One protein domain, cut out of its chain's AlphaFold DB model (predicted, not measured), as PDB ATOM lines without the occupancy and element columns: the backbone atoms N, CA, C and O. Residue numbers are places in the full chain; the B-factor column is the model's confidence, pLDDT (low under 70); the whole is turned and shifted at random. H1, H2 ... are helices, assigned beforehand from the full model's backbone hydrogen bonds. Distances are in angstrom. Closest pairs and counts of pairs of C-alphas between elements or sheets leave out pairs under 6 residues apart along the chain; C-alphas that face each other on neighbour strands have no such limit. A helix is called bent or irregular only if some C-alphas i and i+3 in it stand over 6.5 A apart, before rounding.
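Overview. This is residues 7 to 168 of the 280 residues of an uncharacterized protein of endosymbiont of Bathymodiolus septemdierum str. Myojin knoll (UniProt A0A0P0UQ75). Two groups of helices sit side by side: H2, H7, H8 and H9 pack together as a cluster, H1, H3 and H6 form a triangle, and the hairpin of H2 and H3 joins the two groups. H5, with little H4 near it, lies at one end of the longest axis, touching no named helix, while H8 and the beginning of H9 lie towards the other end. The printed part has 162 residues, with nine named helices, H1 to H9 in order, and no named strand; the class is all helix. The whole is compact, with a radius of gyration of the C-alphas of 15.3 A, and rounded, spanning 47 by 38 by 29 A.

Along the chain. H1, residues 9 to 19, begins at C-alpha 9 (-19.613, 17.796, 96.501) and is 15.8 A long. H2 is residues 26 to 37, 16.1 A, and H3 is residues 39 to 51, 15.5 A; H3 is only just irregular, with C-alphas 48 and 51 6.53 A apart. H4 is residues 71 to 75, and H5 is residues 79 to 89, 15.5 A. H6 is residues 100 to 112, 18.3 A, H7 residues 118 to 122, and H8 residues 132 to 140, 12.1 A. H9, residues 145 to 158, is 20.1 A long and ends at C-alpha 158 (-17.808, 2.308, 99.786).

Arrangement. The packing is part aligned, part crossed: of seven touching pairs with a tilt, three are shallow. H1 touches H6 at residues 100 to 104 alone, with the C-alphas of Glu 9 and Gly 101 closest, 5.2 A apart. H2 and H3 form a helical hairpin, at a steep tilt of 41 degrees, with the C-alphas of Ile 34 and Phe 42 closest at 5.3 A. H2 touches H8 at a shallow tilt of 30 degrees, opposite ways, closest at the C-alphas of Ile 29 and Ile 140, 5.9 A. H7 touches H9, with the C-alphas of Leu 121 and Ile 155 closest at 4.8 A. H8 and H9 form another helical hairpin, at a shallow tilt of 32 degrees; the C-alphas of Ala 139 and Val 148 are closest at 5.0 A. H4 is close to H5 but not clearly touching, with the C-alphas of Glu 73 and Thr 81 closest at 6.8 A. Every O i to N i+4 pair is within hydrogen-bond range in H1, H2, H3, H4, H6, H8 and H9; in H5 it is 6 of 7, and in H7 0 of 1, beside 2 of 2 O i to N i+3 pairs.

Size, cuts and confidence. The two C-alphas farthest apart are those of Lys 91 and Asp 143, 46.8 A. The printed part has no cut. The link from H3 to H4, residues 52 to 70, is long. The mean pLDDT of the printed part is 90.5; residue 54 and residues 125 to 129 are under 70.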
ATOM      1  N   ILE A   7     -12.915  16.417  97.202       94.06
ATOM      2  CA  ILE A   7     -13.605  16.571  95.918       94.06
ATOM      3  C   ILE A   7     -14.780  17.536  96.128       94.06
ATOM      4  O   ILE A   7     -15.434  17.478  97.176       94.06
ATOM      5  N   ASP A   8     -15.068  18.405  95.162       93.25
ATOM      6  CA  ASP A   8     -16.295  19.199  95.162       93.25
ATOM      7  C   ASP A   8     -17.528  18.284  95.280       93.25
ATOM      8  O   ASP A   8     -17.666  17.280  94.578       93.25
ATOM      9  N   GLU A   9     -18.441  18.623  96.190       89.06
ATOM     10  CA  GLU A   9     -19.613  17.796  96.501       89.06
ATOM     11  C   GLU A   9     -20.550  17.641  95.298       89.06
ATOM     12  O   GLU A   9     -21.160  16.582  95.115       89.06
ATOM     13  N   SER A  10     -20.671  18.681  94.469       92.44
ATOM     14  CA  SER A  10     -21.539  18.660  93.292       92.44
ATOM     15  C   SER A  10     -20.933  17.781  92.209       92.44
ATOM     16  O   SER A  10     -21.626  16.907  91.687       92.44
ATOM     17  N   ALA A  11     -19.639  17.947  91.928       93.94
ATOM     18  CA  ALA A  11     -18.902  17.090  91.005       93.94
ATOM     19  C   ALA A  11     -18.956  15.620  91.443       93.94
ATOM     20  O   ALA A  11     -19.295  14.738  90.650       93.94
ATOM     21  N   TRP A  12     -18.729  15.358  92.734       94.94
ATOM     22  CA  TRP A  12     -18.763  14.011  93.291       94.94
ATOM     23  C   TRP A  12     -20.145  13.363  93.165       94.94
ATOM     24  O   TRP A  12     -20.273  12.229  92.698       94.94
ATOM     25  N   ASN A  13     -21.205  14.097  93.502       94.56
ATOM     26  CA  ASN A  13     -22.579  13.633  93.333       94.56
ATOM     27  C   ASN A  13     -22.941  13.393  91.858       94.56
ATOM     28  O   ASN A  13     -23.611  12.411  91.541       94.56
ATOM     29  N   ASN A  14     -22.502  14.270  90.953       95.19
ATOM     30  CA  ASN A  14     -22.786  14.161  89.523       95.19
ATOM     31  C   ASN A  14     -22.103  12.942  88.898       95.19
ATOM     32  O   ASN A  14     -22.758  12.214  88.157       95.19
ATOM     33  N   PHE A  15     -20.848  12.667  89.262       95.88
ATOM     34  CA  PHE A  15     -20.149  11.444  88.863       95.88
ATOM     35  C   PHE A  15     -20.954  10.191  89.240       95.88
ATOM     36  O   PHE A  15     -21.261   9.357  88.389       95.88
ATOM     37  N   GLY A  16     -21.392  10.098  90.501       96.25
ATOM     38  CA  GLY A  16     -22.204   8.970  90.956       96.25
ATOM     39  C   GLY A  16     -23.566   8.891  90.259       96.25
ATOM     40  O   GLY A  16     -24.031   7.802  89.934       96.25
ATOM     41  N   LYS A  17     -24.219  10.027  89.988       96.56
ATOM     42  CA  LYS A  17     -25.494  10.061  89.255       96.56
ATOM     43  C   LYS A  17     -25.353   9.630  87.800       96.56
ATOM     44  O   LYS A  17     -26.257   8.958  87.318       96.56
ATOM     45  N   SER A  18     -24.251   9.984  87.134       95.81
ATOM     46  CA  SER A  18     -23.954   9.545  85.762       95.81
ATOM     47  C   SER A  18     -23.944   8.021  85.691       95.81
ATOM     48  O   SER A  18     -24.753   7.430  84.981       95.81
ATOM     49  N   LEU A  19     -23.150   7.387  86.561       96.88
ATOM     50  CA  LEU A  19     -23.051   5.929  86.646       96.88
ATOM     51  C   LEU A  19     -24.380   5.240  86.976       96.88
ATOM     52  O   LEU A  19     -24.598   4.095  86.599       96.88
ATOM     53  N   LEU A  20     -25.275   5.900  87.712       97.06
ATOM     54  CA  LEU A  20     -26.559   5.334  88.144       97.06
ATOM     55  C   LEU A  20     -27.734   5.709  87.231       97.06
ATOM     56  O   LEU A  20     -28.880   5.403  87.573       97.06
ATOM     57  N   ASN A  21     -27.468   6.381  86.108       94.69
ATOM     58  CA  ASN A  21     -28.502   6.904  85.222       94.69
ATOM     59  C   ASN A  21     -29.301   5.784  84.538       94.69
ATOM     60  O   ASN A  21     -30.527   5.856  84.462       94.69
ATOM     61  N   ASN A  22     -28.619   4.730  84.079       95.75
ATOM     62  CA  ASN A  22     -29.252   3.578  83.443       95.75
ATOM     63  C   ASN A  22     -28.742   2.263  84.049       95.75
ATOM     64  O   ASN A  22     -27.539   2.022  84.101       95.75
ATOM     65  N   LYS A  23     -29.669   1.417  84.513       96.69
ATOM     66  CA  LYS A  23     -29.347   0.173  85.223       96.69
ATOM     67  C   LYS A  23     -28.864  -0.898  84.253       96.69
ATOM     68  O   LYS A  23     -29.577  -1.220  83.306       96.69
ATOM     69  N   GLY A  24     -27.710  -1.490  84.545       95.12
ATOM     70  CA  GLY A  24     -27.076  -2.495  83.695       95.12
ATOM     71  C   GLY A  24     -26.500  -1.924  82.401       95.12
ATOM     72  O   GLY A  24     -26.387  -2.659  81.429       95.12
ATOM     73  N   SER A  25     -26.200  -0.622  82.348       96.94
ATOM     74  CA  SER A  25     -25.608  -0.010  81.156       96.94
ATOM     75  C   SER A  25     -24.171  -0.478  80.917       96.94
ATOM     76  O   SER A  25     -23.468  -0.873  81.847       96.94
ATOM     77  N   ASP A  26     -23.704  -0.331  79.676       96.94
ATOM     78  CA  ASP A  26     -22.306  -0.588  79.317       96.94
ATOM     79  C   ASP A  26     -21.335   0.257  80.158       96.94
ATOM     80  O   ASP A  26     -20.290  -0.237  80.561       96.94
ATOM     81  N   GLU A  27     -21.709   1.494  80.506       96.75
ATOM     82  CA  GLU A  27     -20.926   2.362  81.400       96.75
ATOM     83  C   GLU A  27     -20.806   1.768  82.815       96.75
ATOM     84  O   GLU A  27     -19.737   1.820  83.425       96.75
ATOM     85  N   GLN A  28     -21.878   1.162  83.344       97.94
ATOM     86  CA  GLN A  28     -21.815   0.454  84.623       97.94
ATOM     87  C   GLN A  28     -20.896  -0.766  84.527       97.94
ATOM     88  O   GLN A  28     -20.070  -0.972  85.412       97.94
ATOM     89  N   ILE A  29     -21.007  -1.553  83.455       97.88
ATOM     90  CA  ILE A  29     -20.169  -2.739  83.243       97.88
ATOM     91  C   ILE A  29     -18.692  -2.346  83.099       97.88
ATOM     92  O   ILE A  29     -17.844  -2.946  83.758       97.88
ATOM     93  N   GLU A  30     -18.386  -1.311  82.314       97.75
ATOM     94  CA  GLU A  30     -17.042  -0.743  82.164       97.75
ATOM     95  C   GLU A  30     -16.484  -0.316  83.527       97.75
ATOM     96  O   GLU A  30     -15.382  -0.715  83.904       97.75
ATOM     97  N   PHE A  31     -17.264   0.425  84.319       98.19
ATOM     98  CA  PHE A  31     -16.845   0.849  85.653       98.19
ATOM     99  C   PHE A  31     -16.530  -0.339  86.578       98.19
ATOM    100  O   PHE A  31     -15.513  -0.327  87.280       98.19
ATOM    101  N   LEU A  32     -17.352  -1.395  86.562       98.44
ATOM    102  CA  LEU A  32     -17.092  -2.617  87.332       98.44
ATOM    103  C   LEU A  32     -15.821  -3.338  86.851       98.44
ATOM    104  O   LEU A  32     -15.016  -3.764  87.682       98.44
ATOM    105  N   GLN A  33     -15.599  -3.441  85.537       98.06
ATOM    106  CA  GLN A  33     -14.378  -4.024  84.966       98.06
ATOM    107  C   GLN A  33     -13.130  -3.232  85.368       98.06
ATOM    108  O   GLN A  33     -12.115  -3.809  85.745       98.06
ATOM    109  N   ILE A  34     -13.212  -1.906  85.380       97.69
ATOM    110  CA  ILE A  34     -12.116  -1.034  85.805       97.69
ATOM    111  C   ILE A  34     -11.784  -1.243  87.286       97.69
ATOM    112  O   ILE A  34     -10.612  -1.369  87.647       97.69
ATOM    113  N   CYS A  35     -12.802  -1.368  88.144       97.25
ATOM    114  CA  CYS A  35     -12.603  -1.744  89.547       97.25
ATOM    115  C   CYS A  35     -11.957  -3.133  89.682       97.25
ATOM    116  O   CYS A  35     -11.200  -3.375  90.619       97.25
ATOM    117  N   ARG A  36     -12.240  -4.041  88.743       96.94
ATOM    118  CA  ARG A  36     -11.736  -5.418  88.717       96.94
ATOM    119  C   ARG A  36     -10.301  -5.553  88.191       96.94
ATOM    120  O   ARG A  36      -9.601  -6.481  88.608       96.94
ATOM    121  N   ASN A  37      -9.871  -4.662  87.297       95.06
ATOM    122  CA  ASN A  37      -8.555  -4.701  86.643       95.06
ATOM    123  C   ASN A  37      -7.421  -4.171  87.534       95.06
ATOM    124  O   ASN A  37      -6.256  -4.525  87.342       95.06
ATOM    125  N   GLY A  38      -7.757  -3.360  88.541       93.31
ATOM    126  CA  GLY A  38      -6.843  -2.944  89.600       93.31
ATOM    127  C   GLY A  38      -6.493  -1.456  89.587       93.31
ATOM    128  O   GLY A  38      -7.085  -0.640  88.883       93.31
ATOM    129  N   LYS A  39      -5.515  -1.091  90.426       97.06
ATOM    130  CA  LYS A  39      -5.222   0.303  90.808       97.06
ATOM    131  C   LYS A  39      -5.039   1.252  89.623       97.06
ATOM    132  O   LYS A  39      -5.598   2.344  89.631       97.06
ATOM    133  N   LYS A  40      -4.216   0.870  88.643       97.62
ATOM    134  CA  LYS A  40      -3.824   1.763  87.544       97.62
ATOM    135  C   LYS A  40      -5.036   2.187  86.716       97.62
ATOM    136  O   LYS A  40      -5.240   3.380  86.518       97.62
ATOM    137  N   ASP A  41      -5.840   1.221  86.289       97.62
ATOM    138  CA  ASP A  41      -7.010   1.467  85.447       97.62
ATOM    139  C   ASP A  41      -8.062   2.269  86.212       97.62
ATOM    140  O   ASP A  41      -8.596   3.245  85.691       97.62
ATOM    141  N   PHE A  42      -8.279   1.934  87.487       97.69
ATOM    142  CA  PHE A  42      -9.204   2.662  88.350       97.69
ATOM    143  C   PHE A  42      -8.823   4.135  88.533       97.69
ATOM    144  O   PHE A  42      -9.659   5.022  88.362       97.69
ATOM    145  N   LEU A  43      -7.555   4.422  88.839       96.75
ATOM    146  CA  LEU A  43      -7.091   5.800  89.008       96.75
ATOM    147  C   LEU A  43      -7.102   6.578  87.688       96.75
ATOM    148  O   LEU A  43      -7.450   7.757  87.698       96.75
ATOM    149  N   ASN A  44      -6.769   5.934  86.566       96.19
ATOM    150  CA  ASN A  44      -6.858   6.559  85.245       96.19
ATOM    151  C   ASN A  44      -8.305   6.921  84.898       96.19
ATOM    152  O   ASN A  44      -8.564   8.050  84.494       96.19
ATOM    153  N   TYR A  45      -9.249   6.011  85.140       96.25
ATOM    154  CA  TYR A  45     -10.670   6.261  84.913       96.25
ATOM    155  C   TYR A  45     -11.191   7.436  85.739       96.25
ATOM    156  O   TYR A  45     -11.840   8.332  85.203       96.25
ATOM    157  N   LEU A  46     -10.871   7.482  87.037       94.56
ATOM    158  CA  LEU A  46     -11.242   8.622  87.877       94.56
ATOM    159  C   LEU A  46     -10.575   9.912  87.403       94.56
ATOM    160  O   LEU A  46     -11.195  10.973  87.446       94.56
ATOM    161  N   ASN A  47      -9.335   9.841  86.920       92.19
ATOM    162  CA  ASN A  47      -8.668  11.007  86.366       92.19
ATOM    163  C   ASN A  47      -9.392  11.542  85.123       92.19
ATOM    164  O   ASN A  47      -9.682  12.730  85.043       92.19
ATOM    165  N   GLU A  48      -9.759  10.661  84.198       91.50
ATOM    166  CA  GLU A  48     -10.453  11.018  82.959       91.50
ATOM    167  C   GLU A  48     -11.888  11.506  83.181       91.50
ATOM    168  O   GLU A  48     -12.315  12.456  82.527       91.50
ATOM    169  N   LYS A  49     -12.633  10.865  84.087       89.88
ATOM    170  CA  LYS A  49     -14.074  11.104  84.277       89.88
ATOM    171  C   LYS A  49     -14.406  12.104  85.383       89.88
ATOM    172  O   LYS A  49     -15.554  12.533  85.465       89.88
ATOM    173  N   LEU A  50     -13.446  12.442  86.243       88.38
ATOM    174  CA  LEU A  50     -13.674  13.310  87.397       88.38
ATOM    175  C   LEU A  50     -12.531  14.299  87.657       88.38
ATOM    176  O   LEU A  50     -12.803  15.471  87.833       88.38
ATOM    177  N   ILE A  51     -11.269  13.874  87.736       80.88
ATOM    178  CA  ILE A  51     -10.209  14.719  88.336       80.88
ATOM    179  C   ILE A  51      -9.554  15.681  87.322       80.88
ATOM    180  O   ILE A  51      -8.924  16.656  87.720       80.88
ATOM    181  N   ASN A  52      -9.723  15.458  86.016       74.81
ATOM    182  CA  ASN A  52      -9.122  16.299  84.975       74.81
ATOM    183  C   ASN A  52      -9.707  17.719  84.870       74.81
ATOM    184  O   ASN A  52      -9.100  18.559  84.201       74.81
ATOM    185  N   ASP A  53     -10.851  18.005  85.495       72.69
ATOM    186  CA  ASP A  53     -11.388  19.364  85.522       72.69
ATOM    187  C   ASP A  53     -10.676  20.183  86.608       72.69
ATOM    188  O   ASP A  53     -10.668  19.828  87.796       72.69
ATOM    189  N   LYS A  54     -10.049  21.285  86.189       63.41
ATOM    190  CA  LYS A  54      -9.450  22.243  87.121       63.41
ATOM    191  C   LYS A  54     -10.615  22.818  87.921       63.41
ATOM    192  O   LYS A  54     -11.567  23.264  87.309       63.41
ATOM    193  N   ASP A  55     -10.543  22.761  89.247       73.06
ATOM    194  CA  ASP A  55     -11.576  23.194  90.213       73.06
ATOM    195  C   ASP A  55     -12.446  22.074  90.816       73.06
ATOM    196  O   ASP A  55     -13.186  22.331  91.765       73.06
ATOM    197  N   ILE A  56     -12.316  20.809  90.384       86.81
ATOM    198  CA  ILE A  56     -13.016  19.693  91.061       86.81
ATOM    199  C   ILE A  56     -12.357  19.314  92.390       86.81
ATOM    200  O   ILE A  56     -13.027  18.838  93.308       86.81
ATOM    201  N   ILE A  57     -11.048  19.515  92.515       90.31
ATOM    202  CA  ILE A  57     -10.314  19.233  93.745       90.31
ATOM    203  C   ILE A  57     -10.113  20.529  94.522       90.31
ATOM    204  O   ILE A  57      -9.408  21.432  94.081       90.31
ATOM    205  N   ILE A  58     -10.700  20.588  95.714       85.88
ATOM    206  CA  ILE A  58     -10.470  21.654  96.685       85.88
ATOM    207  C   ILE A  58      -9.187  21.296  97.433       85.88
ATOM    208  O   ILE A  58      -9.122  20.268  98.114       85.88
ATOM    209  N   GLU A  59      -8.148  22.107  97.241       86.44
ATOM    210  CA  GLU A  59      -6.820  21.892  97.813       86.44
ATOM    211  C   GLU A  59      -6.806  22.073  99.339       86.44
ATOM    212  O   GLU A  59      -7.592  22.820  99.909       86.44
ATOM    213  N   GLY A  60      -5.898  21.367 100.010       86.25
ATOM    214  CA  GLY A  60      -5.772  21.396 101.465       86.25
ATOM    215  C   GLY A  60      -4.841  20.302 101.982       86.25
ATOM    216  O   GLY A  60      -4.171  19.612 101.207       86.25
ATOM    217  N   GLY A  61      -4.809  20.117 103.300       85.19
ATOM    218  CA  GLY A  61      -4.094  19.017 103.942       85.19
ATOM    219  C   GLY A  61      -4.636  17.654 103.506       85.19
ATOM    220  O   GLY A  61      -5.846  17.465 103.385       85.19
ATOM    221  N   ASN A  62      -3.746  16.692 103.274       84.81
ATOM    222  CA  ASN A  62      -4.124  15.307 102.987       84.81
ATOM    223  C   ASN A  62      -4.107  14.461 104.260       84.81
ATOM    224  O   ASN A  62      -3.321  14.716 105.172       84.81
ATOM    225  N   ILE A  63      -4.932  13.415 104.263       86.94
ATOM    226  CA  ILE A  63      -4.868  12.338 105.250       86.94
ATOM    227  C   ILE A  63      -4.247  11.114 104.600       86.94
ATOM    228  O   ILE A  63      -4.597  10.751 103.475       86.94
ATOM    229  N   TYR A  64      -3.320  10.504 105.326       82.56
ATOM    230  CA  TYR A  64      -2.572   9.340 104.891       82.56
ATOM    231  C   TYR A  64      -2.703   8.235 105.925       82.56
ATOM    232  O   TYR A  64      -2.661   8.488 107.127       82.56
ATOM    233  N   PHE A  65      -2.832   7.014 105.425       87.12
ATOM    234  CA  PHE A  65      -2.762   5.804 106.221       87.12
ATOM    235  C   PHE A  65      -1.424   5.136 105.948       87.12
ATOM    236  O   PHE A  65      -1.095   4.886 104.792       87.12
ATOM    237  N   ASP A  66      -0.684   4.815 107.004       84.50
ATOM    238  CA  ASP A  66       0.535   3.997 106.922       84.50
ATOM    239  C   ASP A  66       0.234   2.508 107.181       84.50
ATOM    240  O   ASP A  66       1.071   1.738 107.638       84.50
ATOM    241  N   HIS A  67      -1.018   2.098 106.944       90.69
ATOM    242  CA  HIS A  67      -1.500   0.738 107.172       90.69
ATOM    243  C   HIS A  67      -2.097   0.170 105.892       90.69
ATOM    244  O   HIS A  67      -2.936   0.807 105.246       90.69
ATOM    245  N   GLN A  68      -1.687  -1.048 105.550       94.88
ATOM    246  CA  GLN A  68      -2.299  -1.821 104.481       94.88
ATOM    247  C   GLN A  68      -3.397  -2.704 105.067       94.88
ATOM    248  O   GLN A  68      -3.122  -3.666 105.779       94.88
ATOM    249  N   PHE A  69      -4.646  -2.375 104.755       93.56
ATOM    250  CA  PHE A  69      -5.806  -3.105 105.239       93.56
ATOM    251  C   PHE A  69      -6.037  -4.341 104.375       93.56
ATOM    252  O   PHE A  69      -6.055  -4.281 103.142       93.56
ATOM    253  N   THR A  70      -6.306  -5.465 105.023       93.81
ATOM    254  CA  THR A  70      -6.965  -6.595 104.376       93.81
ATOM    255  C   THR A  70      -8.402  -6.224 104.003       93.81
ATOM    256  O   THR A  70      -9.021  -5.333 104.589       93.81
ATOM    257  N   GLU A  71      -8.991  -6.955 103.058       92.19
ATOM    258  CA  GLU A  71     -10.403  -6.769 102.711       92.19
ATOM    259  C   GLU A  71     -11.329  -7.001 103.920       92.19
ATOM    260  O   GLU A  71     -12.355  -6.340 104.063       92.19
ATOM    261  N   ALA A  72     -10.971  -7.920 104.821       88.94
ATOM    262  CA  ALA A  72     -11.729  -8.165 106.044       88.94
ATOM    263  C   ALA A  72     -11.695  -6.954 106.987       88.94
ATOM    264  O   ALA A  72     -12.754  -6.525 107.437       88.94
ATOM    265  N   GLU A  73     -10.518  -6.368 107.221       90.88
ATOM    266  CA  GLU A  73     -10.372  -5.151 108.033       90.88
ATOM    267  C   GLU A  73     -11.069  -3.945 107.400       90.88
ATOM    268  O   GLU A  73     -11.643  -3.126 108.111       90.88
ATOM    269  N   PHE A  74     -11.064  -3.834 106.070       89.69
ATOM    270  CA  PHE A  74     -11.788  -2.770 105.376       89.69
ATOM    271  C   PHE A  74     -13.309  -2.884 105.570       89.69
ATOM    272  O   PHE A  74     -13.976  -1.868 105.757       89.69
ATOM    273  N   ARG A  75     -13.861  -4.106 105.530       85.50
ATOM    274  CA  ARG A  75     -15.308  -4.366 105.664       85.50
ATOM    275  C   ARG A  75     -15.793  -4.292 107.105       85.50
ATOM    276  O   ARG A  75     -16.809  -3.661 107.375       85.50
ATOM    277  N   PHE A  76     -15.071  -4.955 108.002       82.12
ATOM    278  CA  PHE A  76     -15.413  -5.118 109.411       82.12
ATOM    279  C   PHE A  76     -14.197  -4.728 110.250       82.12
ATOM    280  O   PHE A  76     -13.499  -5.607 110.760       82.12
ATOM    281  N   PRO A  77     -13.891  -3.425 110.369       85.50
ATOM    282  CA  PRO A  77     -12.693  -2.988 111.067       85.50
ATOM    283  C   PRO A  77     -12.762  -3.435 112.536       85.50
ATOM    284  O   PRO A  77     -13.652  -2.971 113.261       85.50
ATOM    285  N   PRO A  78     -11.865  -4.327 113.011       85.12
ATOM    286  CA  PRO A  78     -11.771  -4.643 114.434       85.12
ATOM    287  C   PRO A  78     -11.349  -3.402 115.229       85.12
ATOM    288  O   PRO A  78     -10.964  -2.384 114.655       85.12
ATOM    289  N   ILE A  79     -11.422  -3.471 116.561       85.38
ATOM    290  CA  ILE A  79     -11.137  -2.323 117.444       85.38
ATOM    291  C   ILE A  79      -9.770  -1.697 117.132       85.38
ATOM    292  O   ILE A  79      -9.688  -0.478 116.999       85.38
ATOM    293  N   ASP A  80      -8.735  -2.512 116.920       87.94
ATOM    294  CA  ASP A  80      -7.392  -2.027 116.580       87.94
ATOM    295  C   ASP A  80      -7.376  -1.242 115.259       87.94
ATOM    296  O   ASP A  80      -6.818  -0.150 115.178       87.94
ATOM    297  N   THR A  81      -8.072  -1.738 114.232       88.94
ATOM    298  CA  THR A  81      -8.230  -1.043 112.947       88.94
ATOM    299  C   THR A  81      -9.037   0.248 113.097       88.94
ATOM    300  O   THR A  81      -8.699   1.259 112.487       88.94
ATOM    301  N   GLN A  82     -10.082   0.260 113.930       88.12
ATOM    302  CA  GLN A  82     -10.844   1.482 114.213       88.12
ATOM    303  C   GLN A  82      -9.997   2.530 114.935       88.12
ATOM    304  O   GLN A  82     -10.160   3.716 114.662       88.12
ATOM    305  N   LYS A  83      -9.062   2.105 115.791       89.25
ATOM    306  CA  LYS A  83      -8.093   3.000 116.423       89.25
ATOM    307  C   LYS A  83      -7.156   3.628 115.395       89.25
ATOM    308  O   LYS A  83      -7.017   4.843 115.385       89.25
ATOM    309  N   ILE A  84      -6.595   2.832 114.478       91.00
ATOM    310  CA  ILE A  84      -5.769   3.341 113.364       91.00
ATOM    311  C   ILE A  84      -6.548   4.380 112.545       91.00
ATOM    312  O   ILE A  84      -6.015   5.434 112.200       91.00
ATOM    313  N   ILE A  85      -7.826   4.101 112.260       89.75
ATOM    314  CA  ILE A  85      -8.731   5.039 111.588       89.75
ATOM    315  C   ILE A  85      -8.887   6.322 112.399       89.75
ATOM    316  O   ILE A  85      -8.699   7.404 111.854       89.75
ATOM    317  N   TRP A  86      -9.206   6.219 113.686       89.31
ATOM    318  CA  TRP A  86      -9.377   7.377 114.555       89.31
ATOM    319  C   TRP A  86      -8.119   8.248 114.632       89.31
ATOM    320  O   TRP A  86      -8.201   9.458 114.414       89.31
ATOM    321  N   ASP A  87      -6.962   7.636 114.874       90.50
ATOM    322  CA  ASP A  87      -5.683   8.328 115.044       90.50
ATOM    323  C   ASP A  87      -5.286   9.089 113.764       90.50
ATOM    324  O   ASP A  87      -4.786  10.213 113.835       90.50
ATOM    325  N   ALA A  88      -5.598   8.545 112.579       89.88
ATOM    326  CA  ALA A  88      -5.375   9.224 111.299       89.88
ATOM    327  C   ALA A  88      -6.201  10.518 111.141       89.88
ATOM    328  O   ALA A  88      -5.820  11.411 110.381       89.88
ATOM    329  N   PHE A  89      -7.321  10.636 111.860       89.00
ATOM    330  CA  PHE A  89      -8.256  11.756 111.768       89.00
ATOM    331  C   PHE A  89      -8.289  12.656 113.007       89.00
ATOM    332  O   PHE A  89      -9.027  13.638 113.007       89.00
ATOM    333  N   GLU A  90      -7.480  12.381 114.034       82.69
ATOM    334  CA  GLU A  90      -7.509  13.080 115.329       82.69
ATOM    335  C   GLU A  90      -7.434  14.615 115.192       82.69
ATOM    336  O   GLU A  90      -8.092  15.355 115.924       82.69
ATOM    337  N   LYS A  91      -6.654  15.103 114.220       82.19
ATOM    338  CA  LYS A  91      -6.418  16.538 113.976       82.19
ATOM    339  C   LYS A  91      -7.375  17.162 112.960       82.19
ATOM    340  O   LYS A  91      -7.266  18.357 112.669       82.19
ATOM    341  N   VAL A  92      -8.273  16.374 112.383       84.50
ATOM    342  CA  VAL A  92      -9.210  16.848 111.367       84.50
ATOM    343  C   VAL A  92     -10.457  17.388 112.041       84.50
ATOM    344  O   VAL A  92     -11.053  16.756 112.912       84.50
ATOM    345  N   GLU A  93     -10.877  18.579 111.630       81.25
ATOM    346  CA  GLU A  93     -12.084  19.184 112.174       81.25
ATOM    347  C   GLU A  93     -13.311  18.339 111.797       81.25
ATOM    348  O   GLU A  93     -13.483  17.923 110.649       81.25
ATOM    349  N   ARG A  94     -14.190  18.087 112.776       79.00
ATOM    350  CA  ARG A  94     -15.323  17.151 112.636       79.00
ATOM    351  C   ARG A  94     -16.276  17.497 111.493       79.00
ATOM    352  O   ARG A  94     -16.948  16.605 110.987       79.00
ATOM    353  N   GLU A  95     -16.347  18.763 111.094       79.44
ATOM    354  CA  GLU A  95     -17.160  19.199 109.959       79.44
ATOM    355  C   GLU A  95     -16.761  18.476 108.662       79.44
ATOM    356  O   GLU A  95     -17.633  18.011 107.926       79.44
ATOM    357  N   TYR A  96     -15.455  18.263 108.437       81.50
ATOM    358  CA  TYR A  96     -14.956  17.549 107.259       81.50
ATOM    359  C   TYR A  96     -15.406  16.093 107.209       81.50
ATOM    360  O   TYR A  96     -15.675  15.562 106.133       81.50
ATOM    361  N   MET A  97     -15.603  15.478 108.373       83.12
ATOM    362  CA  MET A  97     -16.103  14.107 108.488       83.12
ATOM    363  C   MET A  97     -17.560  13.972 108.059       83.12
ATOM    364  O   MET A  97     -18.036  12.849 107.923       83.12
ATOM    365  N   GLY A  98     -18.278  15.080 107.851       80.12
ATOM    366  CA  GLY A  98     -19.619  15.098 107.266       80.12
ATOM    367  C   GLY A  98     -19.644  15.288 105.742       80.12
ATOM    368  O   GLY A  98     -20.713  15.144 105.141       80.12
ATOM    369  N   TYR A  99     -18.510  15.607 105.109       84.75
ATOM    370  CA  TYR A  99     -18.415  15.846 103.666       84.75
ATOM    371  C   TYR A  99     -18.151  14.545 102.903       84.75
ATOM    372  O   TYR A  99     -17.179  13.834 103.147       84.75
ATOM    373  N   CYS A 100     -19.014  14.231 101.940       89.19
ATOM    374  CA  CYS A 100     -18.880  13.041 101.103       89.19
ATOM    375  C   CYS A 100     -17.654  13.141 100.182       89.19
ATOM    376  O   CYS A 100     -16.956  12.152  99.970       89.19
ATOM    377  N   GLY A 101     -17.354  14.338  99.673       91.06
ATOM    378  CA  GLY A 101     -16.181  14.594  98.838       91.06
ATOM    379  C   GLY A 101     -14.851  14.497  99.594       91.06
ATOM    380  O   GLY A 101     -13.829  14.159  98.994       91.06
ATOM    381  N   PHE A 102     -14.854  14.731 100.914       92.00
ATOM    382  CA  PHE A 102     -13.689  14.479 101.770       92.00
ATOM    383  C   PHE A 102     -13.396  12.976 101.842       92.00
ATOM    384  O   PHE A 102     -12.287  12.545 101.533       92.00
ATOM    385  N   TRP A 103     -14.415  12.163 102.137       92.25
ATOM    386  CA  TRP A 103     -14.279  10.704 102.164       92.25
ATOM    387  C   TRP A 103     -13.943  10.099 100.797       92.25
ATOM    388  O   TRP A 103     -13.131   9.176 100.727       92.25
ATOM    389  N   GLY A 104     -14.482  10.663  99.712       94.56
ATOM    390  CA  GLY A 104     -14.095  10.295  98.350       94.56
ATOM    391  C   GLY A 104     -12.597  10.490  98.106       94.56
ATOM    392  O   GLY A 104     -11.923   9.567  97.651       94.56
ATOM    393  N   ASN A 105     -12.047  11.649  98.487       94.25
ATOM    394  CA  ASN A 105     -10.608  11.913  98.384       94.25
ATOM    395  C   ASN A 105      -9.772  10.963  99.263       94.25
ATOM    396  O   ASN A 105      -8.748  10.448  98.813       94.25
ATOM    397  N   VAL A 106     -10.222  10.685 100.493       94.94
ATOM    398  CA  VAL A 106      -9.568   9.720 101.393       94.94
ATOM    399  C   VAL A 106      -9.467   8.341 100.738       94.94
ATOM    400  O   VAL A 106      -8.376   7.777 100.686       94.94
ATOM    401  N   ILE A 107     -10.561   7.810 100.188       95.12
ATOM    402  CA  ILE A 107     -10.570   6.475  99.573       95.12
ATOM    403  C   ILE A 107      -9.688   6.413  98.325       95.12
ATOM    404  O   ILE A 107      -8.937   5.451  98.150       95.12
ATOM    405  N   ILE A 108      -9.714   7.452  97.490       94.81
ATOM    406  CA  ILE A 108      -8.822   7.545  96.327       94.81
ATOM    407  C   ILE A 108      -7.357   7.530  96.774       94.81
ATOM    408  O   ILE A 108      -6.548   6.815  96.182       94.81
ATOM    409  N   ASN A 109      -7.009   8.260  97.837       94.00
ATOM    410  CA  ASN A 109      -5.658   8.247  98.391       94.00
ATOM    411  C   ASN A 109      -5.285   6.877  98.967       94.00
ATOM    412  O   ASN A 109      -4.194   6.389  98.686       94.00
ATOM    413  N   MET A 110      -6.184   6.215  99.697       95.50
ATOM    414  CA  MET A 110      -5.938   4.862 100.206       95.50
ATOM    415  C   MET A 110      -5.648   3.864  99.080       95.50
ATOM    416  O   MET A 110      -4.774   3.019  99.228       95.50
ATOM    417  N   ILE A 111      -6.326   3.980  97.937       96.38
ATOM    418  CA  ILE A 111      -6.024   3.168  96.750       96.38
ATOM    419  C   ILE A 111      -4.685   3.586  96.138       96.38
ATOM    420  O   ILE A 111      -3.852   2.739  95.825       96.38
ATOM    421  N   LYS A 112      -4.448   4.893  95.974       95.12
ATOM    422  CA  LYS A 112      -3.220   5.445  95.384       95.12
ATOM    423  C   LYS A 112      -1.960   4.964  96.105       95.12
ATOM    424  O   LYS A 112      -0.997   4.591  95.428       95.12
ATOM    425  N   TYR A 113      -1.996   4.948  97.436       95.00
ATOM    426  CA  TYR A 113      -0.890   4.556  98.314       95.00
ATOM    427  C   TYR A 113      -0.969   3.098  98.794       95.00
ATOM    428  O   TYR A 113      -0.331   2.749  99.779       95.00
ATOM    429  N   ASP A 114      -1.722   2.241  98.093       94.94
ATOM    430  CA  ASP A 114      -1.767   0.787  98.319       94.94
ATOM    431  C   ASP A 114      -2.276   0.342  99.708       94.94
ATOM    432  O   ASP A 114      -2.099  -0.816 100.096       94.94
ATOM    433  N   CYS A 115      -2.977   1.221 100.434       95.50
ATOM    434  CA  CYS A 115      -3.634   0.896 101.701       95.50
ATOM    435  C   CYS A 115      -4.804  -0.077 101.495       95.50
ATOM    436  O   CYS A 115      -5.044  -0.939 102.334       95.50
ATOM    437  N   ILE A 116      -5.543   0.067 100.389       95.69
ATOM    438  CA  ILE A 116      -6.611  -0.850  99.957       95.69
ATOM    439  C   ILE A 116      -6.535  -1.070  98.447       95.69
ATOM    440  O   ILE A 116      -5.896  -0.302  97.726       95.69
ATOM    441  N   LYS A 117      -7.250  -2.081  97.950       96.94
ATOM    442  CA  LYS A 117      -7.404  -2.323  96.512       96.94
ATOM    443  C   LYS A 117      -8.798  -1.910  96.016       96.94
ATOM    444  O   LYS A 117      -9.747  -1.994  96.799       96.94
ATOM    445  N   PRO A 118      -8.960  -1.492  94.744       97.25
ATOM    446  CA  PRO A 118     -10.258  -1.071  94.212       97.25
ATOM    447  C   PRO A 118     -11.350  -2.136  94.335       97.25
ATOM    448  O   PRO A 118     -12.496  -1.802  94.631       97.25
ATOM    449  N   GLU A 119     -11.008  -3.420  94.190       96.81
ATOM    450  CA  GLU A 119     -11.990  -4.494  94.299       96.81
ATOM    451  C   GLU A 119     -12.643  -4.560  95.686       96.81
ATOM    452  O   GLU A 119     -13.814  -4.926  95.786       96.81
ATOM    453  N   TYR A 120     -11.961  -4.110  96.750       95.31
ATOM    454  CA  TYR A 120     -12.503  -4.128  98.114       95.31
ATOM    455  C   TYR A 120     -13.768  -3.271  98.245       95.31
ATOM    456  O   TYR A 120     -14.626  -3.560  99.084       95.31
ATOM    457  N   LEU A 121     -13.941  -2.267  97.380       95.38
ATOM    458  CA  LEU A 121     -15.117  -1.397  97.357       95.38
ATOM    459  C   LEU A 121     -16.417  -2.154  97.020       95.38
ATOM    460  O   LEU A 121     -17.497  -1.724  97.427       95.38
ATOM    461  N   ALA A 122     -16.333  -3.285  96.309       94.94
ATOM    462  CA  ALA A 122     -17.488  -4.086  95.887       94.94
ATOM    463  C   ALA A 122     -17.925  -5.145  96.918       94.94
ATOM    464  O   ALA A 122     -18.940  -5.830  96.747       94.94
ATOM    465  N   SER A 123     -17.170  -5.302  97.997       89.69
ATOM    466  CA  SER A 123     -17.347  -6.413  98.927       89.69
ATOM    467  C   SER A 123     -18.636  -6.308  99.746       89.69
ATOM    468  O   SER A 123     -19.035  -5.210 100.141       89.69
ATOM    469  N   ASN A 124     -19.296  -7.440 100.017       78.88
ATOM    470  CA  ASN A 124     -20.561  -7.451 100.760       78.88
ATOM    471  C   ASN A 124     -20.346  -7.448 102.287       78.88
ATOM    472  O   ASN A 124     -19.473  -8.153 102.797       78.88
ATOM    473  N   LEU A 125     -21.203  -6.709 103.002       65.56
ATOM    474  CA  LEU A 125     -21.307  -6.672 104.468       65.56
ATOM    475  C   LEU A 125     -21.973  -7.916 105.067       65.56
ATOM    476  O   LEU A 125     -21.772  -8.224 106.232       65.56
ATOM    477  N   ASN A 126     -22.797  -8.625 104.297       64.56
ATOM    478  CA  ASN A 126     -23.593  -9.734 104.837       64.56
ATOM    479  C   ASN A 126     -23.044 -11.117 104.451       64.56
ATOM    480  O   ASN A 126     -23.581 -12.131 104.888       64.56
ATOM    481  N   GLY A 127     -21.996 -11.170 103.621       58.53
ATOM    482  CA  GLY A 127     -21.455 -12.407 103.062       58.53
ATOM    483  C   GLY A 127     -20.035 -12.682 103.543       58.53
ATOM    484  O   GLY A 127     -19.085 -12.031 103.106       58.53
ATOM    485  N   VAL A 128     -19.869 -13.701 104.394       55.97
ATOM    486  CA  VAL A 128     -18.548 -14.164 104.868       55.97
ATOM    487  C   VAL A 128     -17.659 -14.613 103.692       55.97
ATOM    488  O   VAL A 128     -16.453 -14.392 103.725       55.97
ATOM    489  N   ASN A 129     -18.265 -15.120 102.609       59.88
ATOM    490  CA  ASN A 129     -17.576 -15.629 101.412       59.88
ATOM    491  C   ASN A 129     -17.717 -14.730 100.166       59.88
ATOM    492  O   ASN A 129     -17.333 -15.135  99.072       59.88
ATOM    493  N   GLU A 130     -18.284 -13.530 100.298       76.31
ATOM    494  CA  GLU A 130     -18.563 -12.641  99.162       76.31
ATOM    495  C   GLU A 130     -17.529 -11.521  99.073       76.31
ATOM    496  O   GLU A 130     -17.796 -10.360  99.410       76.31
ATOM    497  N   THR A 131     -16.329 -11.904  98.638       89.44
ATOM    498  CA  THR A 131     -15.238 -10.958  98.418       89.44
ATOM    499  C   THR A 131     -15.569  -9.971  97.304       89.44
ATOM    500  O   THR A 131     -16.378 -10.253  96.416       89.44
ATOM    501  N   GLY A 132     -14.921  -8.812  97.313       92.94
ATOM    502  CA  GLY A 132     -15.079  -7.789  96.287       92.94
ATOM    503  C   GLY A 132     -14.880  -8.325  94.870       92.94
ATOM    504  O   GLY A 132     -15.696  -8.067  93.990       92.94
ATOM    505  N   ILE A 133     -13.864  -9.171  94.672       94.69
ATOM    506  CA  ILE A 133     -13.579  -9.803  93.378       94.69
ATOM    507  C   ILE A 133     -14.723 -10.717  92.914       94.69
ATOM    508  O   ILE A 133     -15.151 -10.629  91.766       94.69
ATOM    509  N   TYR A 134     -15.287 -11.521  93.822       93.62
ATOM    510  CA  TYR A 134     -16.432 -12.378  93.529       93.62
ATOM    511  C   TYR A 134     -17.666 -11.543  93.178       93.62
ATOM    512  O   TYR A 134     -18.371 -11.851  92.220       93.62
ATOM    513  N   MET A 135     -17.919 -10.466  93.925       94.44
ATOM    514  CA  MET A 135     -19.052  -9.573  93.678       94.44
ATOM    515  C   MET A 135     -18.949  -8.851  92.332       94.44
ATOM    516  O   MET A 135     -19.969  -8.667  91.668       94.44
ATOM    517  N   LEU A 136     -17.736  -8.472  91.924       96.81
ATOM    518  CA  LEU A 136     -17.464  -7.891  90.610       96.81
ATOM    519  C   LEU A 136     -17.693  -8.919  89.503       96.81
ATOM    520  O   LEU A 136     -18.514  -8.671  88.625       96.81
ATOM    521  N   ASP A 137     -17.045 -10.083  89.580       95.88
ATOM    522  CA  ASP A 137     -17.152 -11.130  88.555       95.88
ATOM    523  C   ASP A 137     -18.613 -11.574  88.382       95.88
ATOM    524  O   ASP A 137     -19.136 -11.633  87.272       95.88
ATOM    525  N   SER A 138     -19.316 -11.769  89.501       94.94
ATOM    526  CA  SER A 138     -20.726 -12.162  89.539       94.94
ATOM    527  C   SER A 138     -21.667 -11.108  88.947       94.94
ATOM    528  O   SER A 138     -22.733 -11.471  88.451       94.94
ATOM    529  N   ALA A 139     -21.326  -9.818  89.027       96.56
ATOM    530  CA  ALA A 139     -22.119  -8.735  88.449       96.56
ATOM    531  C   ALA A 139     -21.798  -8.524  86.962       96.56
ATOM    532  O   ALA A 139     -22.723  -8.430  86.164       96.56
ATOM    533  N   ILE A 140     -20.514  -8.511  86.586       96.88
ATOM    534  CA  ILE A 140     -20.043  -8.274  85.209       96.88
ATOM    535  C   ILE A 140     -20.595  -9.320  84.235       96.88
ATOM    536  O   ILE A 140     -20.935  -8.979  83.108       96.88
ATOM    537  N   THR A 141     -20.699 -10.583  84.654       93.94
ATOM    538  CA  THR A 141     -21.208 -11.670  83.800       93.94
ATOM    539  C   THR A 141     -22.709 -11.923  83.966       93.94
ATOM    540  O   THR A 141     -23.187 -12.991  83.593       93.94
ATOM    541  N   SER A 142     -23.447 -11.019  84.616       93.38
ATOM    542  CA  SER A 142     -24.868 -11.218  84.904       93.38
ATOM    543  C   SER A 142     -25.748 -10.591  83.832       93.38
ATOM    544  O   SER A 142     -25.627  -9.404  83.565       93.38
ATOM    545  N   ASP A 143     -26.766 -11.323  83.384       93.62
ATOM    546  CA  ASP A 143     -27.864 -10.766  82.573       93.62
ATOM    547  C   ASP A 143     -28.908 -10.004  83.424       93.62
ATOM    548  O   ASP A 143     -29.963  -9.596  82.942       93.62
ATOM    549  N   ASP A 144     -28.641  -9.833  84.724       96.25
ATOM    550  CA  ASP A 144     -29.528  -9.135  85.655       96.25
ATOM    551  C   ASP A 144     -29.031  -7.702  85.850       96.25
ATOM    552  O   ASP A 144     -28.151  -7.428  86.673       96.25
ATOM    553  N   ASN A 145     -29.652  -6.774  85.123       96.88
ATOM    554  CA  ASN A 145     -29.347  -5.345  85.193       96.88
ATOM    555  C   ASN A 145     -29.441  -4.778  86.615       96.88
ATOM    556  O   ASN A 145     -28.739  -3.822  86.951       96.88
ATOM    557  N   LYS A 146     -30.302  -5.344  87.472       96.31
ATOM    558  CA  LYS A 146     -30.400  -4.910  88.868       96.31
ATOM    559  C   LYS A 146     -29.156  -5.314  89.648       96.31
ATOM    560  O   LYS A 146     -28.674  -4.523  90.451       96.31
ATOM    561  N   LYS A 147     -28.621  -6.509  89.408       95.88
ATOM    562  CA  LYS A 147     -27.407  -6.992  90.072       95.88
ATOM    563  C   LYS A 147     -26.186  -6.146  89.706       95.88
ATOM    564  O   LYS A 147     -25.385  -5.833  90.588       95.88
ATOM    565  N   VAL A 148     -26.083  -5.730  88.441       97.94
ATOM    566  CA  VAL A 148     -25.062  -4.777  87.972       97.94
ATOM    567  C   VAL A 148     -25.191  -3.445  88.719       97.94
ATOM    568  O   VAL A 148     -24.245  -3.016  89.384       97.94
ATOM    569  N   ASP A 149     -26.383  -2.838  88.701       97.81
ATOM    570  CA  ASP A 149     -26.664  -1.559  89.373       97.81
ATOM    571  C   ASP A 149     -26.412  -1.628  90.892       97.81
ATOM    572  O   ASP A 149     -25.803  -0.725  91.469       97.81
ATOM    573  N   ASP A 150     -26.817  -2.713  91.555       95.81
ATOM    574  CA  ASP A 150     -26.611  -2.914  92.994       95.81
ATOM    575  C   ASP A 150     -25.116  -3.014  93.356       95.81
ATOM    576  O   ASP A 150     -24.706  -2.520  94.418       95.81
ATOM    577  N   CYS A 151     -24.290  -3.595  92.477       96.56
ATOM    578  CA  CYS A 151     -22.838  -3.654  92.651       96.56
ATOM    579  C   CYS A 151     -22.201  -2.261  92.479       96.56
ATOM    580  O   CYS A 151     -21.443  -1.826  93.349       96.56
ATOM    581  N   VAL A 152     -22.604  -1.491  91.458       97.88
ATOM    582  CA  VAL A 152     -22.152  -0.095  91.269       97.88
ATOM    583  C   VAL A 152     -22.538   0.782  92.462       97.88
ATOM    584  O   VAL A 152     -21.692   1.477  93.028       97.88
ATOM    585  N   ARG A 153     -23.795   0.712  92.925       96.38
ATOM    586  CA  ARG A 153     -24.255   1.441  94.122       96.38
ATOM    587  C   ARG A 153     -23.440   1.089  95.355       96.38
ATOM    588  O   ARG A 153     -23.241   1.944  96.216       96.38
ATOM    589  N   ARG A 154     -23.006  -0.163  95.485       94.19
ATOM    590  CA  ARG A 154     -22.163  -0.598  96.598       94.19
ATOM    591  C   ARG A 154     -20.779   0.031  96.531       94.19
ATOM    592  O   ARG A 154     -20.384   0.612  97.532       94.19
ATOM    593  N   ILE A 155     -20.116   0.002  95.378       96.12
ATOM    594  CA  ILE A 155     -18.814   0.661  95.193       96.12
ATOM    595  C   ILE A 155     -18.931   2.153  95.509       96.12
ATOM    596  O   ILE A 155     -18.175   2.666  96.328       96.12
ATOM    597  N   LEU A 156     -19.947   2.831  94.967       96.19
ATOM    598  CA  LEU A 156     -20.207   4.243  95.256       96.19
ATOM    599  C   LEU A 156     -20.431   4.506  96.755       96.19
ATOM    600  O   LEU A 156     -19.896   5.478  97.287       96.19
ATOM    601  N   ARG A 157     -21.152   3.625  97.466       93.38
ATOM    602  CA  ARG A 157     -21.284   3.691  98.935       93.38
ATOM    603  C   ARG A 157     -19.954   3.521  99.656       93.38
ATOM    604  O   ARG A 157     -19.653   4.316 100.542       93.38
ATOM    605  N   SER A 158     -19.144   2.557  99.240       92.81
ATOM    606  CA  SER A 158     -17.808   2.308  99.786       92.81
ATOM    607  C   SER A 158     -16.814   3.432  99.488       92.81
ATOM    608  O   SER A 158     -15.785   3.506 100.144       92.81
ATOM    609  N   MET A 159     -17.108   4.318  98.536       94.12
ATOM    610  CA  MET A 159     -16.331   5.535  98.280       94.12
ATOM    611  C   MET A 159     -16.912   6.780  98.973       94.12
ATOM    612  O   MET A 159     -16.420   7.885  98.767       94.12
ATOM    613  N   GLY A 160     -17.998   6.639  99.741       91.94
ATOM    614  CA  GLY A 160     -18.694   7.768 100.358       91.94
ATOM    615  C   GLY A 160     -19.395   8.694  99.355       91.94
ATOM    616  O   GLY A 160     -19.620   9.856  99.664       91.94
ATOM    617  N   ASN A 161     -19.731   8.227  98.148       95.00
ATOM    618  CA  ASN A 161     -20.391   9.040  97.121       95.00
ATOM    619  C   ASN A 161     -21.881   9.257  97.426       95.00
ATOM    620  O   ASN A 161     -22.598   8.275  97.563       95.00
ATOM    621  N   PRO A 162     -22.415  10.490  97.459       90.19
ATOM    622  CA  PRO A 162     -23.776  10.731  97.930       90.19
ATOM    623  C   PRO A 162     -24.871  10.282  96.949       90.19
ATOM    624  O   PRO A 162     -26.030  10.214  97.353       90.19
ATOM    625  N   ALA A 163     -24.575   9.954  95.690       93.69
ATOM    626  CA  ALA A 163     -25.602   9.667  94.684       93.69
ATOM    627  C   ALA A 163     -26.594   8.538  95.062       93.69
ATOM    628  O   ALA A 163     -27.795   8.713  94.841       93.69
ATOM    629  N   PRO A 164     -26.181   7.403  95.670       88.00
ATOM    630  CA  PRO A 164     -27.110   6.324  96.004       88.00
ATOM    631  C   PRO A 164     -28.082   6.657  97.144       88.00
ATOM    632  O   PRO A 164     -29.194   6.124  97.168       88.00
ATOM    633  N   ARG A 165     -27.657   7.446  98.145       82.94
ATOM    634  CA  ARG A 165     -28.377   7.577  99.431       82.94
ATOM    635  C   ARG A 165     -28.322   8.961 100.086       82.94
ATOM    636  O   ARG A 165     -28.957   9.126 101.123       82.94
ATOM    637  N   GLY A 166     -27.645   9.941  99.502       83.00
ATOM    638  CA  GLY A 166     -27.383  11.259 100.081       83.00
ATOM    639  C   GLY A 166     -26.299  11.232 101.165       83.00
ATOM    640  O   GLY A 166     -25.605  10.234 101.344       83.00
ATOM    641  N   LYS A 167     -26.192  12.318 101.942       79.44
ATOM    642  CA  LYS A 167     -25.148  12.495 102.974       79.44
ATOM    643  C   LYS A 167     -25.139  11.427 104.076       79.44
ATOM    644  O   LYS A 167     -24.096  11.187 104.672       79.44
ATOM    645  N   ARG A 168     -26.267  10.745 104.323       76.50
ATOM    646  CA  ARG A 168     -26.356   9.654 105.319       76.50
ATOM    647  C   ARG A 168     -25.386   8.499 105.048       76.50
ATOM    648  O   ARG A 168     -25.102   7.726 105.953       76.50
TER     649      ARG A 168